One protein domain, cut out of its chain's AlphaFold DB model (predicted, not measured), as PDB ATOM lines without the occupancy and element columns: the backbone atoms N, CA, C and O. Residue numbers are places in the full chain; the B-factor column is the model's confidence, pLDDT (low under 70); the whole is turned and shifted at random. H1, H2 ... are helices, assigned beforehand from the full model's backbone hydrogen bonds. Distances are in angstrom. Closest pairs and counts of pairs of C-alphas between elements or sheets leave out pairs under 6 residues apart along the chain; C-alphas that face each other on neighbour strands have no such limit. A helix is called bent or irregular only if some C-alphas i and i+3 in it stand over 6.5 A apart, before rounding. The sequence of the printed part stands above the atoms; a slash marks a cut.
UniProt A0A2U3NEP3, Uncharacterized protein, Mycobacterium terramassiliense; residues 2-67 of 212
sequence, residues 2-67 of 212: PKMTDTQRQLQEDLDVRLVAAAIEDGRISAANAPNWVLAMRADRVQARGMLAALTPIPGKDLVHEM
ATOM      1  N   PRO A   2     -34.590 -28.990 -37.701       52.00
ATOM      2  CA  PRO A   2     -34.162 -30.368 -37.482       52.00
ATOM      3  C   PRO A   2     -34.348 -30.724 -36.002       52.00
ATOM      4  O   PRO A   2     -33.924 -29.978 -35.120       52.00
ATOM      5  N   LYS A   3     -35.045 -31.830 -35.731       61.91
ATOM      6  CA  LYS A   3     -35.213 -32.339 -34.369       61.91
ATOM      7  C   LYS A   3     -33.857 -32.862 -33.907       61.91
ATOM      8  O   LYS A   3     -33.282 -33.740 -34.541       61.91
ATOM      9  N   MET A   4     -33.348 -32.270 -32.838       70.06
ATOM     10  CA  MET A   4     -32.114 -32.684 -32.189       70.06
ATOM     11  C   MET A   4     -32.239 -34.151 -31.760       70.06
ATOM     12  O   MET A   4     -33.249 -34.532 -31.167       70.06
ATOM     13  N   THR A   5     -31.254 -34.973 -32.117       81.88
ATOM     14  CA  THR A   5     -31.269 -36.412 -31.800       81.88
ATOM     15  C   THR A   5     -31.087 -36.626 -30.295       81.88
ATOM     16  O   THR A   5     -30.410 -35.834 -29.637       81.88
ATOM     17  N   ASP A   6     -31.665 -37.689 -29.727       78.00
ATOM     18  CA  ASP A   6     -31.575 -37.956 -28.280       78.00
ATOM     19  C   ASP A   6     -30.119 -38.085 -27.800       78.00
ATOM     20  O   ASP A   6     -29.771 -37.613 -26.721       78.00
ATOM     21  N   THR A   7     -29.226 -38.600 -28.652       80.88
ATOM     22  CA  THR A   7     -27.778 -38.646 -28.395       80.88
ATOM     23  C   THR A   7     -27.164 -37.253 -28.259       80.88
ATOM     24  O   THR A   7     -26.351 -37.018 -27.368       80.88
ATOM     25  N   GLN A   8     -27.562 -36.302 -29.109       76.88
ATOM     26  CA  GLN A   8     -27.093 -34.919 -29.003       76.88
ATOM     27  C   GLN A   8     -27.623 -34.250 -27.736       76.88
ATOM     28  O   GLN A   8     -26.897 -33.478 -27.114       76.88
ATOM     29  N   ARG A   9     -28.869 -34.541 -27.337       77.31
ATOM     30  CA  ARG A   9     -29.432 -34.016 -26.086       77.31
ATOM     31  C   ARG A   9     -28.630 -34.519 -24.885       77.31
ATOM     32  O   ARG A   9     -28.221 -33.699 -24.069       77.31
ATOM     33  N   GLN A  10     -28.343 -35.819 -24.833       76.56
ATOM     34  CA  GLN A  10     -27.563 -36.443 -23.762       76.56
ATOM     35  C   GLN A  10     -26.163 -35.825 -23.634       76.56
ATOM     36  O   GLN A  10     -25.774 -35.386 -22.555       76.56
ATOM     37  N   LEU A  11     -25.436 -35.710 -24.753       79.06
ATOM     38  CA  LEU A  11     -24.102 -35.099 -24.776       79.06
ATOM     39  C   LEU A  11     -24.122 -33.658 -24.270       79.06
ATOM     40  O   LEU A  11     -23.168 -33.195 -23.647       79.06
ATOM     41  N   GLN A  12     -25.201 -32.934 -24.549       79.31
ATOM     42  CA  GLN A  12     -25.283 -31.540 -24.162       79.31
ATOM     43  C   GLN A  12     -25.658 -31.350 -22.695       79.31
ATOM     44  O   GLN A  12     -25.164 -30.414 -22.074       79.31
ATOM     45  N   GLU A  13     -26.446 -32.258 -22.123       82.44
ATOM     46  CA  GLU A  13     -26.671 -32.301 -20.677       82.44
ATOM     47  C   GLU A  13     -25.381 -32.615 -19.912       82.44
ATOM     48  O   GLU A  13     -25.080 -31.938 -18.929       82.44
ATOM     49  N   ASP A  14     -24.564 -33.548 -20.408       80.44
ATOM     50  CA  ASP A  14     -23.260 -33.854 -19.806       80.44
ATOM     51  C   ASP A  14     -22.311 -32.649 -19.839       80.44
ATOM     52  O   ASP A  14     -21.591 -32.384 -18.872       80.44
ATOM     53  N   LEU A  15     -22.318 -31.884 -20.935       81.94
ATOM     54  CA  LEU A  15     -21.538 -30.649 -21.042       81.94
ATOM     55  C   LEU A  15     -22.011 -29.581 -20.052       81.94
ATOM     56  O   LEU A  15     -21.178 -28.918 -19.435       81.94
ATOM     57  N   ASP A  16     -23.323 -29.421 -19.884       83.62
ATOM     58  CA  ASP A  16     -23.884 -28.442 -18.950       83.62
ATOM     59  C   ASP A  16     -23.532 -28.802 -17.496       83.62
ATOM     60  O   ASP A  16     -23.121 -27.929 -16.730       83.62
ATOM     61  N   VAL A  17     -23.588 -30.088 -17.130       82.81
ATOM     62  CA  VAL A  17     -23.181 -30.574 -15.797       82.81
ATOM     63  C   VAL A  17     -21.692 -30.333 -15.543       82.81
ATOM     64  O   VAL A  17     -21.324 -29.858 -14.468       82.81
ATOM     65  N   ARG A  18     -20.826 -30.611 -16.526       81.69
ATOM     66  CA  ARG A  18     -19.378 -30.361 -16.403       81.69
ATOM     67  C   ARG A  18     -19.057 -28.881 -16.218       81.69
ATOM     68  O   ARG A  18     -18.177 -28.542 -15.435       81.69
ATOM     69  N   LEU A  19     -19.780 -28.006 -16.912       82.38
ATOM     70  CA  LEU A  19     -19.566 -26.563 -16.826       82.38
ATOM     71  C   LEU A  19     -19.973 -26.014 -15.450       82.38
ATOM     72  O   LEU A  19     -19.276 -25.171 -14.891       82.38
ATOM     73  N   VAL A  20     -21.056 -26.541 -14.871       83.94
ATOM     74  CA  VAL A  20     -21.452 -26.226 -13.490       83.94
ATOM     75  C   VAL A  20     -20.424 -26.764 -12.489       83.94
ATOM     76  O   VAL A  20     -20.069 -26.041 -11.564       83.94
ATOM     77  N   ALA A  21     -19.899 -27.978 -12.682       79.31
ATOM     78  CA  ALA A  21     -18.861 -28.538 -11.812       79.31
ATOM     79  C   ALA A  21     -17.584 -27.678 -11.800       79.31
ATOM     80  O   ALA A  21     -17.098 -27.329 -10.728       79.31
ATOM     81  N   ALA A  22     -17.112 -27.246 -12.973       79.81
ATOM     82  CA  ALA A  22     -15.965 -26.344 -13.077       79.81
ATOM     83  C   ALA A  22     -16.210 -25.001 -12.361       79.81
ATOM     84  O   ALA A  22     -15.325 -24.475 -11.695       79.81
ATOM     85  N   ALA A  23     -17.431 -24.460 -12.426       79.75
ATOM     86  CA  ALA A  23     -17.775 -23.222 -11.723       79.75
ATOM     87  C   ALA A  23     -17.802 -23.374 -10.185       79.75
ATOM     88  O   ALA A  23     -17.623 -22.381  -9.472       79.75
ATOM     89  N   ILE A  24     -18.034 -24.588  -9.672       81.62
ATOM     90  CA  ILE A  24     -17.932 -24.901  -8.238       81.62
ATOM     91  C   ILE A  24     -16.463 -24.971  -7.821       81.62
ATOM     92  O   ILE A  24     -16.104 -24.385  -6.803       81.62
ATOM     93  N   GLU A  25     -15.625 -25.652  -8.608       77.50
ATOM     94  CA  GLU A  25     -14.179 -25.753  -8.359       77.50
ATOM     95  C   GLU A  25     -13.507 -24.371  -8.366       77.50
ATOM     96  O   GLU A  25     -12.716 -24.069  -7.478       77.50
ATOM     97  N   ASP A  26     -13.914 -23.490  -9.282       76.00
ATOM     98  CA  ASP A  26     -13.473 -22.089  -9.329       76.00
ATOM     99  C   ASP A  26     -14.012 -21.227  -8.162       76.00
ATOM    100  O   ASP A  26     -13.707 -20.034  -8.077       76.00
ATOM    101  N   GLY A  27     -14.877 -21.767  -7.295       79.25
ATOM    102  CA  GLY A  27     -15.486 -21.031  -6.182       79.25
ATOM    103  C   GLY A  27     -16.459 -19.924  -6.611       79.25
ATOM    104  O   GLY A  27     -16.774 -19.029  -5.823       79.25
ATOM    105  N   ARG A  28     -16.948 -19.953  -7.858       80.75
ATOM    106  CA  ARG A  28     -17.923 -18.970  -8.377       80.75
ATOM    107  C   ARG A  28     -19.334 -19.266  -7.897       80.75
ATOM    108  O   ARG A  28     -20.143 -18.355  -7.729       80.75
ATOM    109  N   ILE A  29     -19.643 -20.545  -7.695       83.94
ATOM    110  CA  ILE A  29     -20.932 -21.007  -7.187       83.94
ATOM    111  C   ILE A  29     -20.726 -22.040  -6.081       83.94
ATOM    112  O   ILE A  29     -19.801 -22.843  -6.112       83.94
ATOM    113  N   SER A  30     -21.621 -22.047  -5.097       82.50
ATOM    114  CA  SER A  30     -21.655 -23.110  -4.090       82.50
ATOM    115  C   SER A  30     -22.201 -24.407  -4.692       82.50
ATOM    116  O   SER A  30     -23.151 -24.370  -5.481       82.50
ATOM    117  N   ALA A  31     -21.679 -25.554  -4.247       79.12
ATOM    118  CA  ALA A  31     -22.202 -26.875  -4.599       79.12
ATOM    119  C   ALA A  31     -23.702 -27.029  -4.279       79.12
ATOM    120  O   ALA A  31     -24.429 -27.676  -5.031       79.12
ATOM    121  N   ALA A  32     -24.199 -26.357  -3.232       79.19
ATOM    122  CA  ALA A  32     -25.621 -26.347  -2.882       79.19
ATOM    123  C   ALA A  32     -26.505 -25.720  -3.978       79.19
ATOM    124  O   ALA A  32     -27.665 -26.094  -4.140       79.19
ATOM    125  N   ASN A  33     -25.951 -24.793  -4.767       81.19
ATOM    126  CA  ASN A  33     -26.660 -24.122  -5.856       81.19
ATOM    127  C   ASN A  33     -26.513 -24.835  -7.207       81.19
ATOM    128  O   ASN A  33     -27.186 -24.445  -8.163       81.19
ATOM    129  N   ALA A  34     -25.680 -25.875  -7.306       83.31
ATOM    130  CA  ALA A  34     -25.433 -26.596  -8.554       83.31
ATOM    131  C   ALA A  34     -26.720 -27.087  -9.255       83.31
ATOM    132  O   ALA A  34     -26.847 -26.868 -10.464       83.31
ATOM    133  N   PRO A  35     -27.727 -27.654  -8.552       82.94
ATOM    134  CA  PRO A  35     -28.952 -28.120  -9.205       82.94
ATOM    135  C   PRO A  35     -29.755 -26.992  -9.861       82.94
ATOM    136  O   PRO A  35     -30.320 -27.177 -10.940       82.94
ATOM    137  N   ASN A  36     -29.769 -25.806  -9.245       83.62
ATOM    138  CA  ASN A  36     -30.459 -24.636  -9.789       83.62
ATOM    139  C   ASN A  36     -29.798 -24.164 -11.088       83.62
ATOM    140  O   ASN A  36     -30.496 -23.792 -12.031       83.62
ATOM    141  N   TRP A  37     -28.468 -24.244 -11.171       85.81
ATOM    142  CA  TRP A  37     -27.727 -23.909 -12.385       85.81
ATOM    143  C   TRP A  37     -27.930 -24.931 -13.500       85.81
ATOM    144  O   TRP A  37     -28.130 -24.535 -14.643       85.81
ATOM    145  N   VAL A  38     -27.973 -26.229 -13.189       87.50
ATOM    146  CA  VAL A  38     -28.294 -27.265 -14.190       87.50
ATOM    147  C   VAL A  38     -29.721 -27.089 -14.727       87.50
ATOM    148  O   VAL A  38     -29.952 -27.194 -15.933       87.50
ATOM    149  N   LEU A  39     -30.684 -26.757 -13.860       83.19
ATOM    150  CA  LEU A  39     -32.049 -26.417 -14.277       83.19
ATOM    151  C   LEU A  39     -32.087 -25.154 -15.150       83.19
ATOM    152  O   LEU A  39     -32.766 -25.151 -16.178       83.19
ATOM    153  N   ALA A  40     -31.333 -24.113 -14.788       83.69
ATOM    154  CA  ALA A  40     -31.221 -22.895 -15.588       83.69
ATOM    155  C   ALA A  40     -30.608 -23.169 -16.973       83.69
ATOM    156  O   ALA A  40     -31.130 -22.677 -17.968       83.69
ATOM    157  N   MET A  41     -29.581 -24.023 -17.060       87.69
ATOM    158  CA  MET A  41     -28.961 -24.438 -18.328       87.69
ATOM    159  C   MET A  41     -29.930 -25.180 -19.251       87.69
ATOM    160  O   MET A  41     -29.889 -25.005 -20.469       87.69
ATOM    161  N   ARG A  42     -30.828 -25.992 -18.681       83.94
ATOM    162  CA  ARG A  42     -31.881 -26.677 -19.446       83.94
ATOM    163  C   ARG A  42     -32.956 -25.717 -19.957       83.94
ATOM    164  O   ARG A  42     -33.532 -25.986 -21.008       83.94
ATOM    165  N   ALA A  43     -33.235 -24.641 -19.223       82.94
ATOM    166  CA  ALA A  43     -34.245 -23.651 -19.588       82.94
ATOM    167  C   ALA A  43     -33.727 -22.630 -20.616       82.94
ATOM    168  O   ALA A  43     -34.361 -22.435 -21.649       82.94
ATOM    169  N   ASP A  44     -32.575 -22.012 -20.350       83.50
ATOM    170  CA  ASP A  44     -31.897 -21.086 -21.260       83.50
ATOM    171  C   ASP A  44     -30.379 -21.206 -21.097       83.50
ATOM    172  O   ASP A  44     -29.739 -20.614 -20.224       83.50
ATOM    173  N   ARG A  45     -29.800 -22.005 -21.988       81.81
ATOM    174  CA  ARG A  45     -28.392 -22.386 -21.948       81.81
ATOM    175  C   ARG A  45     -27.460 -21.213 -22.254       81.81
ATOM    176  O   ARG A  45     -26.371 -21.134 -21.689       81.81
ATOM    177  N   VAL A  46     -27.863 -20.307 -23.147       76.25
ATOM    178  CA  VAL A  46     -27.030 -19.163 -23.554       76.25
ATOM    179  C   VAL A  46     -26.977 -18.153 -22.416       76.25
ATOM    180  O   VAL A  46     -25.888 -17.738 -22.006       76.25
ATOM    181  N   GLN A  47     -28.137 -17.823 -21.849       74.50
ATOM    182  CA  GLN A  47     -28.224 -16.876 -20.747       74.50
ATOM    183  C   GLN A  47     -27.548 -17.414 -19.479       74.50
ATOM    184  O   GLN A  47     -26.752 -16.703 -18.862       74.50
ATOM    185  N   ALA A  48     -27.793 -18.678 -19.112       80.88
ATOM    186  CA  ALA A  48     -27.212 -19.278 -17.912       80.88
ATOM    187  C   ALA A  48     -25.676 -19.375 -17.982       80.88
ATOM    188  O   ALA A  48     -25.002 -19.116 -16.985       80.88
ATOM    189  N   ARG A  49     -25.101 -19.669 -19.158       81.75
ATOM    190  CA  ARG A  49     -23.639 -19.640 -19.358       81.75
ATOM    191  C   ARG A  49     -23.068 -18.237 -19.234       81.75
ATOM    192  O   ARG A  49     -22.057 -18.065 -18.559       81.75
ATOM    193  N   GLY A  50     -23.725 -17.245 -19.838       72.31
ATOM    194  CA  GLY A  50     -23.319 -15.845 -19.709       72.31
ATOM    195  C   GLY A  50     -23.319 -15.385 -18.251       72.31
ATOM    196  O   GLY A  50     -22.361 -14.760 -17.800       72.31
ATOM    197  N   MET A  51     -24.343 -15.769 -17.485       79.06
ATOM    198  CA  MET A  51     -24.409 -15.458 -16.058       79.06
ATOM    199  C   MET A  51     -23.316 -16.168 -15.250       79.06
ATOM    200  O   MET A  51     -22.683 -15.505 -14.436       79.06
ATOM    201  N   LEU A  52     -23.043 -17.460 -15.484       79.69
ATOM    202  CA  LEU A  52     -21.934 -18.164 -14.813       79.69
ATOM    203  C   LEU A  52     -20.571 -17.537 -15.121       79.69
ATOM    204  O   LEU A  52     -19.737 -17.420 -14.227       79.69
ATOM    205  N   ALA A  53     -20.345 -17.126 -16.370       77.06
ATOM    206  CA  ALA A  53     -19.098 -16.484 -16.772       77.06
ATOM    207  C   ALA A  53     -18.915 -15.107 -16.110       77.06
ATOM    208  O   ALA A  53     -17.789 -14.738 -15.781       77.06
ATOM    209  N   ALA A  54     -20.012 -14.377 -15.886       74.06
ATOM    210  CA  ALA A  54     -20.010 -13.069 -15.237       74.06
ATOM    211  C   ALA A  54     -19.843 -13.129 -13.707       74.06
ATOM    212  O   ALA A  54     -19.580 -12.097 -13.089       74.06
ATOM    213  N   LEU A  55     -19.995 -14.303 -13.082       78.75
ATOM    214  CA  LEU A  55     -19.732 -14.458 -11.653       78.75
ATOM    215  C   LEU A  55     -18.228 -14.365 -11.394       78.75
ATOM    216  O   LEU A  55     -17.444 -15.187 -11.874       78.75
ATOM    217  N   THR A  56     -17.833 -13.375 -10.599       73.12
ATOM    218  CA  THR A  56     -16.471 -13.302 -10.078       73.12
ATOM    219  C   THR A  56     -16.278 -14.384  -9.018       73.12
ATOM    220  O   THR A  56     -17.164 -14.544  -8.171       73.12
ATOM    221  N   PRO A  57     -15.139 -15.101  -9.025       69.94
ATOM    222  CA  PRO A  57     -14.770 -15.996  -7.933       69.94
ATOM    223  C   PRO A  57     -14.883 -15.243  -6.610       69.94
ATOM    224  O   PRO A  57     -14.411 -14.109  -6.523       69.94
ATOM    225  N   ILE A  58     -15.545 -15.822  -5.609       62.72
ATOM    226  CA  ILE A  58     -15.728 -15.157  -4.315       62.72
ATOM    227  C   ILE A  58     -14.376 -15.203  -3.582       62.72
ATOM    228  O   ILE A  58     -13.962 -16.286  -3.162       62.72
ATOM    229  N   PRO A  59     -13.655 -14.073  -3.423       43.28
ATOM    230  CA  PRO A  59     -12.344 -14.095  -2.796       43.28
ATOM    231  C   PRO A  59     -12.503 -14.374  -1.298       43.28
ATOM    232  O   PRO A  59     -13.262 -13.697  -0.605       43.28
ATOM    233  N   GLY A  60     -11.785 -15.379  -0.796       47.03
ATOM    234  CA  GLY A  60     -11.729 -15.697   0.635       47.03
ATOM    235  C   GLY A  60     -12.762 -16.705   1.134       47.03
ATOM    236  O   GLY A  60     -12.829 -16.943   2.338       47.03
ATOM    237  N   LYS A  61     -13.538 -17.334   0.247       46.53
ATOM    238  CA  LYS A  61     -14.361 -18.488   0.611       46.53
ATOM    239  C   LYS A  61     -13.729 -19.717  -0.014       46.53
ATOM    240  O   LYS A  61     -13.973 -20.051  -1.168       46.53
ATOM    241  N   ASP A  62     -12.878 -20.357   0.771       46.69
ATOM    242  CA  ASP A  62     -12.389 -21.704   0.525       46.69
ATOM    243  C   ASP A  62     -13.609 -22.643   0.668       46.69
ATOM    244  O   ASP A  62     -13.837 -23.286   1.689       46.69
ATOM    245  N   LEU A  63     -14.510 -22.599  -0.323       52.22
ATOM    246  CA  LEU A  63     -15.810 -23.288  -0.334       52.22
ATOM    247  C   LEU A  63     -15.637 -24.811  -0.328       52.22
ATOM    248  O   LEU A  63     -16.538 -25.543   0.074       52.22
ATOM    249  N   VAL A  64     -14.454 -25.276  -0.733       50.78
ATOM    250  CA  VAL A  64     -13.994 -26.661  -0.602       50.78
ATOM    251  C   VAL A  64     -13.575 -27.000   0.837       50.78
ATOM    252  O   VAL A  64     -13.696 -28.154   1.246       50.78
ATOM    253  N   HIS A  65     -13.153 -26.017   1.641       42.72
ATOM    254  CA  HIS A  65     -12.800 -26.204   3.053       42.72
ATOM    255  C   HIS A  65     -13.991 -26.107   4.013       42.72
ATOM    256  O   HIS A  65     -14.014 -26.861   4.987       42.72
ATOM    257  N   GLU A  66     -15.029 -25.323   3.704       45.50
ATOM    258  CA  GLU A  66     -16.250 -25.259   4.537       45.50
ATOM    259  C   GLU A  66     -16.978 -26.625   4.603       45.50
ATOM    260  O   GLU A  66     -17.573 -26.964   5.620       45.50
ATOM    261  N   MET A  67     -16.827 -27.489   3.585       45.59
ATOM    262  CA  MET A  67     -17.304 -28.888   3.621       45.59
ATOM    263  C   MET A  67     -16.285 -29.901   4.178       45.59
ATOM    264  O   MET A  67     -16.677 -30.998   4.584       45.59
TER     265      MET A  67
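Overview. This is residues 2 to 67 of the 212 residues of an uncharacterized protein of Mycobacterium terramassiliense (UniProt A0A2U3NEP3). Long helix H1 gives the length; H2 folds back along its later part and H3 turns again, an up-and-down bundle, each helix running against the one before. Residues 2 to 11 stick out at one end, and little H4 is near the other end of H1. The printed part has 66 residues, all helix in class, H1 to H4 in order with no named strand; it is only just loose, close to compact, with radius of gyration of the C-alphas 13.3 A and spans of 47 by 21 by 14 A.

Along the chain. Find C-alpha 6 at (-31.575, -37.956, -28.280); H1 runs 29.1 A from there to residue 25. H2, residues 31 to 43, covers 19.5 A and is irregular, C-alphas 32 and 35 being 7.4 A apart. H3 is residues 45 to 54, and H4, residues 63 to 67, ends at (-17.304, -28.888, 3.621).

Arrangement. H1 and H2 touch as a hairpin, closest at C-alphas 24 and 31, 5.9 A, at a shallow tilt of 34 degrees, only just short of steep. H2 touches H3 with residues 37 to 41 alone, a hairpin at a steep 39 degrees, C-alphas 41 and 48 closest at 5.5 A. H1 is close but not clearly touching to H3, 7.2 A, and to H4, 7.8 A, at their closest C-alphas. Every O i to N i+4 pair is within hydrogen-bond range in H1 and H3, 7 of 9 in H2, and 0 of 1 in H4, with 0 of 2 O i to N i+3 pairs.

Size, cuts and confidence. The C-alphas of Pro 2 and Gly 60 are farthest apart, 46.6 A. The printed part has no cut and no long link; pLDDT is under 70 at residues 2 to 3 and 57 to 67.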